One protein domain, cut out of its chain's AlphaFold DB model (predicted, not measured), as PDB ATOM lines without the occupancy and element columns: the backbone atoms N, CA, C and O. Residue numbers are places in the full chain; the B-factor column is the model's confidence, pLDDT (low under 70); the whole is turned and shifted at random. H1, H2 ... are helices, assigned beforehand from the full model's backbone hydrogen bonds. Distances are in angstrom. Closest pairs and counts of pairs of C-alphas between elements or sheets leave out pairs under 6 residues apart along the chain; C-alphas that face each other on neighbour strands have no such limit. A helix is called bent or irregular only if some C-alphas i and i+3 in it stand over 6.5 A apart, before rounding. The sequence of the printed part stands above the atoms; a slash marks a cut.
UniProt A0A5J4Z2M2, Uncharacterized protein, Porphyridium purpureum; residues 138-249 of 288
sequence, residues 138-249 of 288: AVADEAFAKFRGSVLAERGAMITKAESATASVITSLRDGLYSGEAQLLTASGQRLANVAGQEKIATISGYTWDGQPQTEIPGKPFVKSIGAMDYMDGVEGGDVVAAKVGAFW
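AT A GLANCE: This is residues 138 to 249 of the 288 residues of an uncharacterized protein of Porphyridium purpureum (UniProt A0A5J4Z2M2). One long bent helix, H1, makes the long axis; its first part, residues 138 to 159, sticks out free as an arm, and the rest of the domain gathers about its second arm, H1b, and the end of that arm. H5 folds back side by side with H1b, H3 lies crosswise near the end of H1b, and a long loop, residues 199 to 227, leads from H3 to the short H4. The printed part has 112 residues with five named helices, H1 to H5 in that order, and no named strand; the class is all helix, with 67 residues in named elements. The whole is extended, with a radius of gyration of the C-alphas of 20.4 A and spans of 75 by 32 by 18 A.

HOW THE PARTS SIT: H1, residues 138 to 174, was assigned by its hydrogen bonds as one helix but is bent: C-alphas 150 and 153 are 6.7 A apart. Its arms H1a, residues 138 to 150, and H1b, residues 153 to 174, stand at a steep tilt of 35.2 degrees, only just past shallow. H1a touches no other helix. H2, residues 181 to 184, touches H3, residues 187 to 198, only at the corner by their tight link; their closest C-alphas, those of Gln 183 and Gly 189, are 5.1 A apart. H3 and H1b only just touch, with 3 pairs of C-alphas within 8 A, the closest those of Leu 173 and Ala 196 at 6.6 A, and their lines are about perpendicular at 84 degrees. H4, residues 228 to 231, touches no helix. H5, residues 238 to 247, touches H1b, the closest C-alphas being those of Ala 167 and Ala 242 at 4.0 A. These two run opposite ways at a shallow tilt of 31 degrees. In H1a, H1b, H3 and H5 every O i to N i+4 pair is within hydrogen-bond range; H2 and H4 are too short for such a pair.

IN THESE COORDINATES: H1a begins at C-alpha 138, (-15.048, 66.732, -7.618), and is 18.5 A long from first to last C-alpha. H1b is 32.0 A long and ends at C-alpha 174, (9.126, 25.551, -30.527). H3 is 16.4 A long, and H5 is 13.8 A long, ending at C-alpha 247, (10.754, 36.195, -15.797).

THE WHOLE: The C-alphas farthest apart, those of Ala 138 and Gly 219, are 75.6 A apart. Without the free residues 138 to 159 the body spans 45 by 30 by 18 A. The printed part has no cut, and the link from H3 to H4, 29 residues, is long. The mean pLDDT of the printed part is 78.8; residues 176 to 179 and 232 to 248 are under 70.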
ATOM      1  N   ALA A 138     -15.355  67.649  -8.715       92.38
ATOM      2  CA  ALA A 138     -15.048  66.732  -7.618       92.38
ATOM      3  C   ALA A 138     -15.835  65.414  -7.725       92.38
ATOM      4  O   ALA A 138     -15.290  64.333  -7.474       92.38
ATOM      5  N   VAL A 139     -17.102  65.490  -8.146       91.38
ATOM      6  CA  VAL A 139     -17.964  64.318  -8.376       91.38
ATOM      7  C   VAL A 139     -17.437  63.497  -9.552       91.38
ATOM      8  O   VAL A 139     -17.377  62.264  -9.473       91.38
ATOM      9  N   ALA A 140     -17.022  64.167 -10.630       91.00
ATOM     10  CA  ALA A 140     -16.458  63.514 -11.806       91.00
ATOM     11  C   ALA A 140     -15.149  62.771 -11.480       91.00
ATOM     12  O   ALA A 140     -14.989  61.606 -11.866       91.00
ATOM     13  N   ASP A 141     -14.250  63.397 -10.719       93.62
ATOM     14  CA  ASP A 141     -12.971  62.804 -10.320       93.62
ATOM     15  C   ASP A 141     -13.149  61.602  -9.381       93.62
ATOM     16  O   ASP A 141     -12.513  60.557  -9.571       93.62
ATOM     17  N   GLU A 142     -14.052  61.691  -8.399       93.62
ATOM     18  CA  GLU A 142     -14.355  60.567  -7.507       93.62
ATOM     19  C   GLU A 142     -14.981  59.393  -8.279       93.62
ATOM     20  O   GLU A 142     -14.591  58.230  -8.094       93.62
ATOM     21  N   ALA A 143     -15.925  59.680  -9.181       92.75
ATOM     22  CA  ALA A 143     -16.539  58.670 -10.037       92.75
ATOM     23  C   ALA A 143     -15.496  57.992 -10.939       92.75
ATOM     24  O   ALA A 143     -15.487  56.760 -11.064       92.75
ATOM     25  N   PHE A 144     -14.567  58.764 -11.511       94.19
ATOM     26  CA  PHE A 144     -13.473  58.229 -12.317       94.19
ATOM     27  C   PHE A 144     -12.509  57.368 -11.492       94.19
ATOM     28  O   PHE A 144     -12.096  56.297 -11.947       94.19
ATOM     29  N   ALA A 145     -12.179  57.774 -10.265       94.25
ATOM     30  CA  ALA A 145     -11.339  56.986  -9.368       94.25
ATOM     31  C   ALA A 145     -11.988  55.634  -9.021       94.25
ATOM     32  O   ALA A 145     -11.325  54.594  -9.105       94.25
ATOM     33  N   LYS A 146     -13.294  55.622  -8.716       93.50
ATOM     34  CA  LYS A 146     -14.068  54.386  -8.483       93.50
ATOM     35  C   LYS A 146     -14.101  53.496  -9.723       93.50
ATOM     36  O   LYS A 146     -13.860  52.294  -9.615       93.50
ATOM     37  N   PHE A 147     -14.325  54.081 -10.901       95.44
ATOM     38  CA  PHE A 147     -14.291  53.361 -12.175       95.44
ATOM     39  C   PHE A 147     -12.913  52.749 -12.455       95.44
ATOM     40  O   PHE A 147     -12.793  51.583 -12.828       95.44
ATOM     41  N   ARG A 148     -11.836  53.507 -12.237       94.81
ATOM     42  CA  ARG A 148     -10.477  52.986 -12.390       94.81
ATOM     43  C   ARG A 148     -10.220  51.841 -11.413       94.81
ATOM     44  O   ARG A 148      -9.631  50.841 -11.817       94.81
ATOM     45  N   GLY A 149     -10.669  51.973 -10.166       92.50
ATOM     46  CA  GLY A 149     -10.567  50.930  -9.148       92.50
ATOM     47  C   GLY A 149     -11.271  49.633  -9.553       92.50
ATOM     48  O   GLY A 149     -10.673  48.565  -9.429       92.50
ATOM     49  N   SER A 150     -12.492  49.716 -10.094       91.75
ATOM     50  CA  SER A 150     -13.249  48.525 -10.507       91.75
ATOM     51  C   SER A 150     -12.621  47.809 -11.704       91.75
ATOM     52  O   SER A 150     -12.599  46.583 -11.755       91.75
ATOM     53  N   VAL A 151     -12.045  48.562 -12.641       94.25
ATOM     54  CA  VAL A 151     -11.511  48.007 -13.891       94.25
ATOM     55  C   VAL A 151     -10.052  47.543 -13.763       94.25
ATOM     56  O   VAL A 151      -9.594  46.704 -14.543       94.25
ATOM     57  N   LEU A 152      -9.292  48.062 -12.794       93.50
ATOM     58  CA  LEU A 152      -7.864  47.763 -12.650       93.50
ATOM     59  C   LEU A 152      -7.597  46.274 -12.403       93.50
ATOM     60  O   LEU A 152      -6.694  45.716 -13.026       93.50
ATOM     61  N   ALA A 153      -8.388  45.631 -11.540       85.88
ATOM     62  CA  ALA A 153      -8.215  44.215 -11.225       85.88
ATOM     63  C   ALA A 153      -8.481  43.323 -12.449       85.88
ATOM     64  O   ALA A 153      -7.667  42.458 -12.777       85.88
ATOM     65  N   GLU A 154      -9.573  43.580 -13.174       91.56
ATOM     66  CA  GLU A 154      -9.933  42.816 -14.371       91.56
ATOM     67  C   GLU A 154      -8.935  43.027 -15.511       91.56
ATOM     68  O   GLU A 154      -8.500  42.062 -16.146       91.56
ATOM     69  N   ARG A 155      -8.511  44.277 -15.751       92.69
ATOM     70  CA  ARG A 155      -7.487  44.577 -16.763       92.69
ATOM     71  C   ARG A 155      -6.156  43.924 -16.420       92.69
ATOM     72  O   ARG A 155      -5.547  43.326 -17.302       92.69
ATOM     73  N   GLY A 156      -5.726  44.002 -15.159       89.25
ATOM     74  CA  GLY A 156      -4.502  43.351 -14.695       89.25
ATOM     75  C   GLY A 156      -4.541  41.841 -14.930       89.25
ATOM     76  O   GLY A 156      -3.642  41.290 -15.564       89.25
ATOM     77  N   ALA A 157      -5.626  41.180 -14.518       88.00
ATOM     78  CA  ALA A 157      -5.806  39.746 -14.733       88.00
ATOM     79  C   ALA A 157      -5.810  39.375 -16.228       88.00
ATOM     80  O   ALA A 157      -5.135  38.429 -16.633       88.00
ATOM     81  N   MET A 158      -6.507  40.142 -17.070       90.81
ATOM     82  CA  MET A 158      -6.539  39.902 -18.517       90.81
ATOM     83  C   MET A 158      -5.161  40.035 -19.171       90.81
ATOM     84  O   MET A 158      -4.812  39.196 -20.002       90.81
ATOM     85  N   ILE A 159      -4.362  41.031 -18.775       88.69
ATOM     86  CA  ILE A 159      -2.995  41.213 -19.283       88.69
ATOM     87  C   ILE A 159      -2.119  40.021 -18.882       88.69
ATOM     88  O   ILE A 159      -1.520  39.394 -19.752       88.69
ATOM     89  N   THR A 160      -2.129  39.627 -17.605       84.56
ATOM     90  CA  THR A 160      -1.336  38.470 -17.142       84.56
ATOM     91  C   THR A 160      -1.754  37.159 -17.815       84.56
ATOM     92  O   THR A 160      -0.916  36.321 -18.155       84.56
ATOM     93  N   LYS A 161      -3.056  36.978 -18.078       86.88
ATOM     94  CA  LYS A 161      -3.566  35.812 -18.802       86.88
ATOM     95  C   LYS A 161      -3.098  35.819 -20.255       86.88
ATOM     96  O   LYS A 161      -2.666  34.777 -20.740       86.88
ATOM     97  N   ALA A 162      -3.151  36.970 -20.927       85.12
ATOM     98  CA  ALA A 162      -2.646  37.119 -22.287       85.12
ATOM     99  C   ALA A 162      -1.145  36.804 -22.360       85.12
ATOM    100  O   ALA A 162      -0.745  36.001 -23.193       85.12
ATOM    101  N   GLU A 163      -0.349  37.329 -21.428       82.38
ATOM    102  CA  GLU A 163       1.083  37.032 -21.300       82.38
ATOM    103  C   GLU A 163       1.344  35.526 -21.131       82.38
ATOM    104  O   GLU A 163       2.078  34.922 -21.916       82.38
ATOM    105  N   SER A 164       0.678  34.873 -20.174       79.88
ATOM    106  CA  SER A 164       0.835  33.425 -19.961       79.88
ATOM    107  C   SER A 164       0.441  32.594 -21.191       79.88
ATOM    108  O   SER A 164       1.113  31.615 -21.526       79.88
ATOM    109  N   ALA A 165      -0.610  33.009 -21.906       83.56
ATOM    110  CA  ALA A 165      -1.051  32.354 -23.129       83.56
ATOM    111  C   ALA A 165      -0.033  32.546 -24.257       83.56
ATOM    112  O   ALA A 165       0.282  31.588 -24.959       83.56
ATOM    113  N   THR A 166       0.530  33.748 -24.407       83.88
ATOM    114  CA  THR A 166       1.587  34.020 -25.386       83.88
ATOM    115  C   THR A 166       2.812  33.152 -25.126       83.88
ATOM    116  O   THR A 166       3.301  32.511 -26.056       83.88
ATOM    117  N   ALA A 167       3.274  33.059 -23.875       80.69
ATOM    118  CA  ALA A 167       4.399  32.195 -23.520       80.69
ATOM    119  C   ALA A 167       4.111  30.722 -23.861       80.69
ATOM    120  O   ALA A 167       4.920  30.076 -24.525       80.69
ATOM    121  N   SER A 168       2.929  30.219 -23.490       81.62
ATOM    122  CA  SER A 168       2.519  28.837 -23.773       81.62
ATOM    123  C   SER A 168       2.452  28.523 -25.272       81.62
ATOM    124  O   SER A 168       2.925  27.465 -25.695       81.62
ATOM    125  N   VAL A 169       1.910  29.435 -26.087       82.88
ATOM    126  CA  VAL A 169       1.847  29.269 -27.548       82.88
ATOM    127  C   VAL A 169       3.248  29.212 -28.144       82.88
ATOM    128  O   VAL A 169       3.517  28.347 -28.972       82.88
ATOM    129  N   ILE A 170       4.154  30.087 -27.711       82.06
ATOM    130  CA  ILE A 170       5.520  30.129 -28.239       82.06
ATOM    131  C   ILE A 170       6.296  28.857 -27.884       82.06
ATOM    132  O   ILE A 170       6.925  28.275 -28.768       82.06
ATOM    133  N   THR A 171       6.199  28.379 -26.640       79.94
ATOM    134  CA  THR A 171       6.783  27.089 -26.239       79.94
ATOM    135  C   THR A 171       6.220  25.948 -27.086       79.94
ATOM    136  O   THR A 171       6.971  25.149 -27.634       79.94
ATOM    137  N   SER A 172       4.904  25.929 -27.303       79.62
ATOM    138  CA  SER A 172       4.243  24.889 -28.103       79.62
ATOM    139  C   SER A 172       4.642  24.931 -29.591       79.62
ATOM    140  O   SER A 172       4.730  23.885 -30.239       79.62
ATOM    141  N   LEU A 173       4.907  26.121 -30.147       79.19
ATOM    142  CA  LEU A 173       5.454  26.290 -31.499       79.19
ATOM    143  C   LEU A 173       6.902  25.791 -31.600       79.19
ATOM    144  O   LEU A 173       7.252  25.167 -32.602       79.19
ATOM    145  N   ARG A 174       7.734  26.033 -30.578       76.00
ATOM    146  CA  ARG A 174       9.126  25.551 -30.527       76.00
ATOM    147  C   ARG A 174       9.193  24.029 -30.417       76.00
ATOM    148  O   ARG A 174       9.913  23.396 -31.190       76.00
ATOM    149  N   ASP A 175       8.430  23.464 -29.486       74.19
ATOM    150  CA  ASP A 175       8.453  22.036 -29.151       74.19
ATOM    151  C   ASP A 175       7.848  21.156 -30.257       74.19
ATOM    152  O   ASP A 175       7.905  19.931 -30.186       74.19
ATOM    153  N   GLY A 176       7.263  21.762 -31.298       69.81
ATOM    154  CA  GLY A 176       6.642  21.017 -32.392       69.81
ATOM    155  C   GLY A 176       5.333  20.338 -31.983       69.81
ATOM    156  O   GLY A 176       4.846  19.456 -32.684       69.81
ATOM    157  N   LEU A 177       4.698  20.774 -30.890       61.34
ATOM    158  CA  LEU A 177       3.355  20.312 -30.512       61.34
ATOM    159  C   LEU A 177       2.328  20.590 -31.621       61.34
ATOM    160  O   LEU A 177       1.369  19.834 -31.767       61.34
ATOM    161  N   TYR A 178       2.580  21.624 -32.435       62.19
ATOM    162  CA  TYR A 178       1.782  21.973 -33.611       62.19
ATOM    163  C   TYR A 178       2.286  21.407 -34.950       62.19
ATOM    164  O   TYR A 178       1.693  21.687 -35.992       62.19
ATOM    165  N   SER A 179       3.360  20.606 -34.948       61.22
ATOM    166  CA  SER A 179       3.927  19.993 -36.161       61.22
ATOM    167  C   SER A 179       3.433  18.568 -36.414       61.22
ATOM    168  O   SER A 179       3.974  17.873 -37.272       61.22
ATOM    169  N   GLY A 180       2.419  18.107 -35.676       71.94
ATOM    170  CA  GLY A 180       1.726  16.871 -36.019       71.94
ATOM    171  C   GLY A 180       1.099  16.992 -37.408       71.94
ATOM    172  O   GLY A 180       0.473  18.006 -37.720       71.94
ATOM    173  N   GLU A 181       1.235  15.950 -38.229       75.25
ATOM    174  CA  GLU A 181       0.770  15.950 -39.620       75.25
ATOM    175  C   GLU A 181      -0.698  16.397 -39.742       75.25
ATOM    176  O   GLU A 181      -1.033  17.302 -40.506       75.25
ATOM    177  N   ALA A 182      -1.563  15.855 -38.879       81.94
ATOM    178  CA  ALA A 182      -2.979  16.203 -38.827       81.94
ATOM    179  C   ALA A 182      -3.237  17.697 -38.565       81.94
ATOM    180  O   ALA A 182      -4.218  18.242 -39.062       81.94
ATOM    181  N   GLN A 183      -2.375  18.370 -37.800       82.06
ATOM    182  CA  GLN A 183      -2.531  19.790 -37.496       82.06
ATOM    183  C   GLN A 183      -1.976  20.677 -38.609       82.06
ATOM    184  O   GLN A 183      -2.624  21.668 -38.946       82.06
ATOM    185  N   LEU A 184      -0.862  20.308 -39.246       82.81
ATOM    186  CA  LEU A 184      -0.322  21.025 -40.412       82.81
ATOM    187  C   LEU A 184      -1.258  20.987 -41.629       82.81
ATOM    188  O   LEU A 184      -1.204  21.880 -42.472       82.81
ATOM    189  N   LEU A 185      -2.148  19.997 -41.710       84.19
ATOM    190  CA  LEU A 185      -3.206  19.945 -42.722       84.19
ATOM    191  C   LEU A 185      -4.376  20.902 -42.428       84.19
ATOM    192  O   LEU A 185      -5.179  21.186 -43.317       84.19
ATOM    193  N   THR A 186      -4.485  21.438 -41.208       88.56
ATOM    194  CA  THR A 186      -5.521  22.422 -40.858       88.56
ATOM    195  C   THR A 186      -5.096  23.846 -41.208       88.56
ATOM    196  O   THR A 186      -3.928  24.219 -41.093       88.56
ATOM    197  N   ALA A 187      -6.069  24.702 -41.537       86.94
ATOM    198  CA  ALA A 187      -5.813  26.120 -41.795       86.94
ATOM    199  C   ALA A 187      -5.178  26.843 -40.590       86.94
ATOM    200  O   ALA A 187      -4.377  27.760 -40.772       86.94
ATOM    201  N   SER A 188      -5.518  26.445 -39.359       84.62
ATOM    202  CA  SER A 188      -4.915  27.002 -38.143       84.62
ATOM    203  C   SER A 188      -3.460  26.570 -37.976       84.62
ATOM    204  O   SER A 188      -2.620  27.422 -37.699       84.62
ATOM    205  N   GLY A 189      -3.140  25.292 -38.197       84.75
ATOM    206  CA  GLY A 189      -1.764  24.798 -38.109       84.75
ATOM    207  C   GLY A 189      -0.847  25.404 -39.170       84.75
ATOM    208  O   GLY A 189       0.253  25.831 -38.837       84.75
ATOM    209  N   GLN A 190      -1.319  25.570 -40.411       84.19
ATOM    210  CA  GLN A 190      -0.545  26.261 -41.457       84.19
ATOM    211  C   GLN A 190      -0.258  27.721 -41.100       84.19
ATOM    212  O   GLN A 190       0.857  28.205 -41.287       84.19
ATOM    213  N   ARG A 191      -1.246  28.440 -40.549       87.38
ATOM    214  CA  ARG A 191      -1.045  29.823 -40.090       87.38
ATOM    215  C   ARG A 191      -0.047  29.893 -38.940       87.38
ATOM    216  O   ARG A 191       0.811  30.764 -38.958       87.38
ATOM    217  N   LEU A 192      -0.137  28.978 -37.979       85.94
ATOM    218  CA  LEU A 192       0.804  28.891 -36.862       85.94
ATOM    219  C   LEU A 192       2.229  28.568 -37.332       85.94
ATOM    220  O   LEU A 192       3.174  29.196 -36.863       85.94
ATOM    221  N   ALA A 193       2.380  27.673 -38.310       83.12
ATOM    222  CA  ALA A 193       3.669  27.379 -38.931       83.12
ATOM    223  C   ALA A 193       4.255  28.601 -39.655       83.12
ATOM    224  O   ALA A 193       5.435  28.916 -39.496       83.12
ATOM    225  N   ASN A 194       3.415  29.345 -40.378       84.88
ATOM    226  CA  ASN A 194       3.821  30.593 -41.022       84.88
ATOM    227  C   ASN A 194       4.231  31.658 -40.001       84.88
ATOM    228  O   ASN A 194       5.244  32.317 -40.206       84.88
ATOM    229  N   VAL A 195       3.491  31.804 -38.897       85.94
ATOM    230  CA  VAL A 195       3.845  32.726 -37.805       85.94
ATOM    231  C   VAL A 195       5.187  32.337 -37.191       85.94
ATOM    232  O   VAL A 195       6.044  33.197 -37.030       85.94
ATOM    233  N   ALA A 196       5.419  31.049 -36.918       83.81
ATOM    234  CA  ALA A 196       6.698  30.584 -36.381       83.81
ATOM    235  C   ALA A 196       7.878  30.900 -37.316       83.81
ATOM    236  O   ALA A 196       8.932  31.324 -36.840       83.81
ATOM    237  N   GLY A 197       7.688  30.748 -38.632       78.94
ATOM    238  CA  GLY A 197       8.692  31.100 -39.636       78.94
ATOM    239  C   GLY A 197       8.904  32.612 -39.793       78.94
ATOM    240  O   GLY A 197      10.045  33.062 -39.874       78.94
ATOM    241  N   GLN A 198       7.827  33.406 -39.805       84.56
ATOM    242  CA  GLN A 198       7.881  34.868 -39.950       84.56
ATOM    243  C   GLN A 198       8.520  35.547 -38.737       84.56
ATOM    244  O   GLN A 198       9.388  36.403 -38.900       84.56
ATOM    245  N   GLU A 199       8.138  35.120 -37.535       83.25
ATOM    246  CA  GLU A 199       8.669  35.622 -36.262       83.25
ATOM    247  C   GLU A 199       9.999  34.953 -35.874       83.25
ATOM    248  O   GLU A 199      10.531  35.210 -34.798       83.25
ATOM    249  N   LYS A 200      10.547  34.081 -36.738       82.06
ATOM    250  CA  LYS A 200      11.823  33.367 -36.539       82.06
ATOM    251  C   LYS A 200      11.903  32.594 -35.215       82.06
ATOM    252  O   LYS A 200      12.978  32.406 -34.654       82.06
ATOM    253  N   ILE A 201      10.760  32.110 -34.732       77.94
ATOM    254  CA  ILE A 201      10.658  31.341 -33.488       77.94
ATOM    255  C   ILE A 201      11.282  29.960 -33.671       77.94
ATOM    256  O   ILE A 201      12.086  29.530 -32.849       77.94
ATOM    257  N   ALA A 202      10.885  29.265 -34.738       78.50
ATOM    258  CA  ALA A 202      11.368  27.939 -35.088       78.50
ATOM    259  C   ALA A 202      11.069  27.644 -36.563       78.50
ATOM    260  O   ALA A 202      10.051  28.078 -37.105       78.50
ATOM    261  N   THR A 203      11.924  26.842 -37.193       79.75
ATOM    262  CA  THR A 203      11.643  26.277 -38.516       79.75
ATOM    263  C   THR A 203      10.795  25.020 -38.348       79.75
ATOM    264  O   THR A 203      11.258  24.026 -37.780       79.75
ATOM    265  N   ILE A 204       9.551  25.063 -38.826       82.75
ATOM    266  CA  ILE A 204       8.624  23.925 -38.808       82.75
ATOM    267  C   ILE A 204       8.648  23.261 -40.187       82.75
ATOM    268  O   ILE A 204       8.314  23.897 -41.185       82.75
ATOM    269  N   SER A 205       9.052  21.988 -40.241       81.81
ATOM    270  CA  SER A 205       9.043  21.192 -41.474       81.81
ATOM    271  C   SER A 205       7.607  20.980 -41.943       81.81
ATOM    272  O   SER A 205       6.824  20.312 -41.267       81.81
ATOM    273  N   GLY A 206       7.264  21.566 -43.087       83.19
ATOM    274  CA  GLY A 206       5.956  21.424 -43.714       83.19
ATOM    275  C   GLY A 206       5.979  20.441 -44.881       83.19
ATOM    276  O   GLY A 206       6.771  19.497 -44.924       83.19
ATOM    277  N   TYR A 207       5.111  20.702 -45.852       84.06
ATOM    278  CA  TYR A 207       5.114  20.013 -47.134       84.06
ATOM    279  C   TYR A 207       5.890  20.824 -48.169       84.06
ATOM    280  O   TYR A 207       5.877  22.057 -48.160       84.06
ATOM    281  N   THR A 208       6.563  20.127 -49.072       84.50
ATOM    282  CA  THR A 208       7.177  20.709 -50.260       84.50
ATOM    283  C   THR A 208       6.105  21.112 -51.279       84.50
ATOM    284  O   THR A 208       4.922  20.794 -51.142       84.50
ATOM    285  N   TRP A 209       6.501  21.851 -52.317       84.06
ATOM    286  CA  TRP A 209       5.583  22.366 -53.344       84.06
ATOM    287  C   TRP A 209       4.854  21.256 -54.126       84.06
ATOM    288  O   TRP A 209       3.760  21.480 -54.635       84.06
ATOM    289  N   ASP A 210       5.449  20.067 -54.204       89.00
ATOM    290  CA  ASP A 210       4.915  18.839 -54.804       89.00
ATOM    291  C   ASP A 210       4.059  18.009 -53.828       89.00
ATOM    292  O   ASP A 210       3.567  16.939 -54.186       89.00
ATOM    293  N   GLY A 211       3.850  18.498 -52.601       83.25
ATOM    294  CA  GLY A 211       2.984  17.879 -51.595       83.25
ATOM    295  C   GLY A 211       3.633  16.754 -50.787       83.25
ATOM    296  O   GLY A 211       2.940  16.102 -50.009       83.25
ATOM    297  N   GLN A 212       4.940  16.518 -50.934       86.81
ATOM    298  CA  GLN A 212       5.672  15.537 -50.128       86.81
ATOM    299  C   GLN A 212       6.095  16.134 -48.773       86.81
ATOM    300  O   GLN A 212       6.305  17.343 -48.666       86.81
ATOM    301  N   PRO A 213       6.233  15.332 -47.703       86.62
ATOM    302  CA  PRO A 213       6.824  15.810 -46.456       86.62
ATOM    303  C   PRO A 213       8.260  16.292 -46.682       86.62
ATOM    304  O   PRO A 213       9.075  15.583 -47.278       86.62
ATOM    305  N   GLN A 214       8.601  17.473 -46.171       86.00
ATOM    306  CA  GLN A 214       9.971  17.975 -46.250       86.00
ATOM    307  C   GLN A 214      10.915  17.087 -45.422       86.00
ATOM    308  O   GLN A 214      10.619  16.747 -44.274       86.00
ATOM    309  N   THR A 215      12.060  16.708 -46.001       87.31
ATOM    310  CA  THR A 215      13.057  15.841 -45.353       87.31
ATOM    311  C   THR A 215      14.478  16.322 -45.598       87.31
ATOM    312  O   THR A 215      14.825  16.715 -46.708       87.31
ATOM    313  N   GLU A 216      15.310  16.270 -44.559       87.25
ATOM    314  CA  GLU A 216      16.765  16.429 -44.688       87.25
ATOM    315  C   GLU A 216      17.463  15.085 -44.949       87.25
ATOM    316  O   GLU A 216      18.371  14.994 -45.772       87.25
ATOM    317  N   ILE A 217      17.011  14.022 -44.275       87.94
ATOM    318  CA  ILE A 217      17.532  12.661 -44.437       87.94
ATOM    319  C   ILE A 217      16.485  11.828 -45.189       87.94
ATOM    320  O   ILE A 217      15.394  11.609 -44.650       87.94
ATOM    321  N   PRO A 218      16.799  11.316 -46.396       82.38
ATOM    322  CA  PRO A 218      15.886  10.452 -47.134       82.38
ATOM    323  C   PRO A 218      15.452   9.245 -46.287       82.38
ATOM    324  O   PRO A 218      16.279   8.574 -45.671       82.38
ATOM    325  N   GLY A 219      14.145   8.971 -46.247       83.38
ATOM    326  CA  GLY A 219      13.562   7.847 -45.499       83.38
ATOM    327  C   GLY A 219      13.006   8.189 -44.112       83.38
ATOM    328  O   GLY A 219      12.371   7.332 -43.500       83.38
ATOM    329  N   LYS A 220      13.183   9.424 -43.621       84.44
ATOM    330  CA  LYS A 220      12.525   9.905 -42.395       84.44
ATOM    331  C   LYS A 220      11.757  11.208 -42.672       84.44
ATOM    332  O   LYS A 220      12.407  12.236 -42.867       84.44
ATOM    333  N   PRO A 221      10.409  11.187 -42.707       82.69
ATOM    334  CA  PRO A 221       9.596  12.378 -42.959       82.69
ATOM    335  C   PRO A 221       9.751  13.419 -41.840       82.69
ATOM    336  O   PRO A 221      10.005  13.060 -40.690       82.69
ATOM    337  N   PHE A 222       9.593  14.703 -42.181       82.25
ATOM    338  CA  PHE A 222       9.602  15.848 -41.254       82.25
ATOM    339  C   PHE A 222      10.906  16.072 -40.465       82.25
ATOM    340  O   PHE A 222      10.927  16.844 -39.506       82.25
ATOM    341  N   VAL A 223      12.019  15.459 -40.877       83.44
ATOM    342  CA  VAL A 223      13.331  15.712 -40.262       83.44
ATOM    343  C   VAL A 223      13.824  17.105 -40.644       83.44
ATOM    344  O   VAL A 223      13.939  17.417 -41.831       83.44
ATOM    345  N   LYS A 224      14.115  17.918 -39.622       78.69
ATOM    346  CA  LYS A 224      14.717  19.251 -39.729       78.69
ATOM    347  C   LYS A 224      16.178  19.233 -39.289       78.69
ATOM    348  O   LYS A 224      16.567  18.371 -38.497       78.69
ATOM    349  N   SER A 225      16.919  20.253 -39.708       82.88
ATOM    350  CA  SER A 225      18.282  20.470 -39.242       82.88
ATOM    351  C   SER A 225      18.284  20.797 -37.754       82.88
ATOM    352  O   SER A 225      17.559  21.679 -37.297       82.88
ATOM    353  N   ILE A 226      19.095  20.051 -37.002       82.81
ATOM    354  CA  ILE A 226      19.363  20.301 -35.586       82.81
ATOM    355  C   ILE A 226      20.794  20.825 -35.478       82.81
ATOM    356  O   ILE A 226      21.741  20.137 -35.866       82.81
ATOM    357  N   GLY A 227      20.968  22.043 -34.975       79.94
ATOM    358  CA  GLY A 227      22.246  22.748 -34.996       79.94
ATOM    359  C   GLY A 227      22.413  23.768 -33.875       79.94
ATOM    360  O   GLY A 227      21.683  23.779 -32.891       79.94
ATOM    361  N   ALA A 228      23.409  24.646 -34.022       77.31
ATOM    362  CA  ALA A 228      23.782  25.610 -32.982       77.31
ATOM    363  C   ALA A 228      22.611  26.496 -32.517       77.31
ATOM    364  O   ALA A 228      22.552  26.839 -31.341       77.31
ATOM    365  N   MET A 229      21.673  26.817 -33.416       74.69
ATOM    366  CA  MET A 229      20.509  27.655 -33.118       74.69
ATOM    367  C   MET A 229      19.514  27.000 -32.150       74.69
ATOM    368  O   MET A 229      18.881  27.721 -31.387       74.69
ATOM    369  N   ASP A 230      19.415  25.665 -32.103       72.81
ATOM    370  CA  ASP A 230      18.493  24.975 -31.183       72.81
ATOM    371  C   ASP A 230      18.944  25.064 -29.716       72.81
ATOM    372  O   ASP A 230      18.124  24.966 -28.802       72.81
ATOM    373  N   TYR A 231      20.248  25.277 -29.500       72.12
ATOM    374  CA  TYR A 231      20.888  25.407 -28.186       72.12
ATOM    375  C   TYR A 231      21.196  26.862 -27.807       72.12
ATOM    376  O   TYR A 231      21.781  27.121 -26.751       72.12
ATOM    377  N   MET A 232      20.861  27.828 -28.669       65.12
ATOM    378  CA  MET A 232      21.048  29.240 -28.362       65.12
ATOM    379  C   MET A 232      19.941  29.734 -27.430       65.12
ATOM    380  O   MET A 232      18.963  30.338 -27.862       65.12
ATOM    381  N   ASP A 233      20.168  29.577 -26.126       59.41
ATOM    382  CA  ASP A 233      19.441  30.315 -25.090       59.41
ATOM    383  C   ASP A 233      19.810  31.811 -25.182       59.41
ATOM    384  O   ASP A 233      20.674  32.306 -24.435       59.41
ATOM    385  N   GLY A 234      19.222  32.538 -26.141       49.75
ATOM    386  CA  GLY A 234      19.371  33.995 -26.217       49.75
ATOM    387  C   GLY A 234      19.414  34.681 -27.582       49.75
ATOM    388  O   GLY A 234      19.551  35.902 -27.577       49.75
ATOM    389  N   VAL A 235      19.307  33.995 -28.726       40.44
ATOM    390  CA  VAL A 235      19.316  34.680 -30.038       40.44
ATOM    391  C   VAL A 235      17.918  34.681 -30.636       40.44
ATOM    392  O   VAL A 235      17.481  33.656 -31.133       40.44
ATOM    393  N   GLU A 236      17.233  35.828 -30.528       45.06
ATOM    394  CA  GLU A 236      16.044  36.247 -31.306       45.06
ATOM    395  C   GLU A 236      14.986  35.169 -31.634       45.06
ATOM    396  O   GLU A 236      14.317  35.243 -32.658       45.06
ATOM    397  N   GLY A 237      14.813  34.182 -30.755       43.56
ATOM    398  CA  GLY A 237      13.907  33.049 -30.921       43.56
ATOM    399  C   GLY A 237      13.046  32.832 -29.679       43.56
ATOM    400  O   GLY A 237      13.337  33.354 -28.597       43.56
ATOM    401  N   GLY A 238      11.958  32.081 -29.852       46.56
ATOM    402  CA  GLY A 238      10.785  32.050 -28.973       46.56
ATOM    403  C   GLY A 238      11.021  31.881 -27.470       46.56
ATOM    404  O   GLY A 238      10.248  32.427 -26.691       46.56
ATOM    405  N   ASP A 239      12.091  31.228 -27.017       45.94
ATOM    406  CA  ASP A 239      12.347  31.075 -25.575       45.94
ATOM    407  C   ASP A 239      12.700  32.372 -24.885       45.94
ATOM    408  O   ASP A 239      12.390  32.555 -23.715       45.94
ATOM    409  N   VAL A 240      13.310  33.310 -25.605       48.75
ATOM    410  CA  VAL A 240      13.541  34.642 -25.063       48.75
ATOM    411  C   VAL A 240      12.206  35.357 -24.899       48.75
ATOM    412  O   VAL A 240      12.055  36.100 -23.945       48.75
ATOM    413  N   VAL A 241      11.218  35.111 -25.758       46.75
ATOM    414  CA  VAL A 241       9.877  35.687 -25.600       46.75
ATOM    415  C   VAL A 241       9.115  34.960 -24.486       46.75
ATOM    416  O   VAL A 241       8.653  35.618 -23.565       46.75
ATOM    417  N   ALA A 242       9.069  33.626 -24.461       48.97
ATOM    418  CA  ALA A 242       8.387  32.859 -23.414       48.97
ATOM    419  C   ALA A 242       9.019  33.047 -22.016       48.97
ATOM    420  O   ALA A 242       8.303  33.236 -21.031       48.97
ATOM    421  N   ALA A 243      10.353  33.085 -21.915       48.75
ATOM    422  CA  ALA A 243      11.065  33.335 -20.662       48.75
ATOM    423  C   ALA A 243      11.092  34.824 -20.266       48.75
ATOM    424  O   ALA A 243      11.047  35.120 -19.071       48.75
ATOM    425  N   LYS A 244      11.106  35.783 -21.213       50.28
ATOM    426  CA  LYS A 244      10.948  37.213 -20.866       50.28
ATOM    427  C   LYS A 244       9.525  37.545 -20.438       50.28
ATOM    428  O   LYS A 244       9.367  38.365 -19.544       50.28
ATOM    429  N   VAL A 245       8.512  36.901 -21.013       53.44
ATOM    430  CA  VAL A 245       7.113  37.145 -20.636       53.44
ATOM    431  C   VAL A 245       6.853  36.731 -19.179       53.44
ATOM    432  O   VAL A 245       6.127  37.421 -18.478       53.44
ATOM    433  N   GLY A 246       7.505  35.671 -18.683       53.69
ATOM    434  CA  GLY A 246       7.329  35.214 -17.298       53.69
ATOM    435  C   GLY A 246       8.396  35.654 -16.287       53.69
ATOM    436  O   GLY A 246       8.114  35.632 -15.093       53.69
ATOM    437  N   ALA A 247       9.624  35.981 -16.712       64.44
ATOM    438  CA  ALA A 247      10.754  36.195 -15.797       64.44
ATOM    439  C   ALA A 247      11.893  37.063 -16.377       64.44
ATOM    440  O   ALA A 247      13.067  36.801 -16.100       64.44
ATOM    441  N   PHE A 248      11.585  38.122 -17.142       65.88
ATOM    442  CA  PHE A 248      12.605  39.028 -17.712       65.88
ATOM    443  C   PHE A 248      13.563  39.648 -16.678       65.88
ATOM    444  O   PHE A 248      14.648  40.099 -17.040       65.88
ATOM    445  N   TRP A 249      13.167  39.699 -15.404       71.19
ATOM    446  CA  TRP A 249      13.937  40.307 -14.318       71.19
ATOM    447  C   TRP A 249      15.020  39.392 -13.725       71.19
ATOM    448  O   TRP A 249      15.824  39.860 -12.917       71.19
TER     449      TRP A 249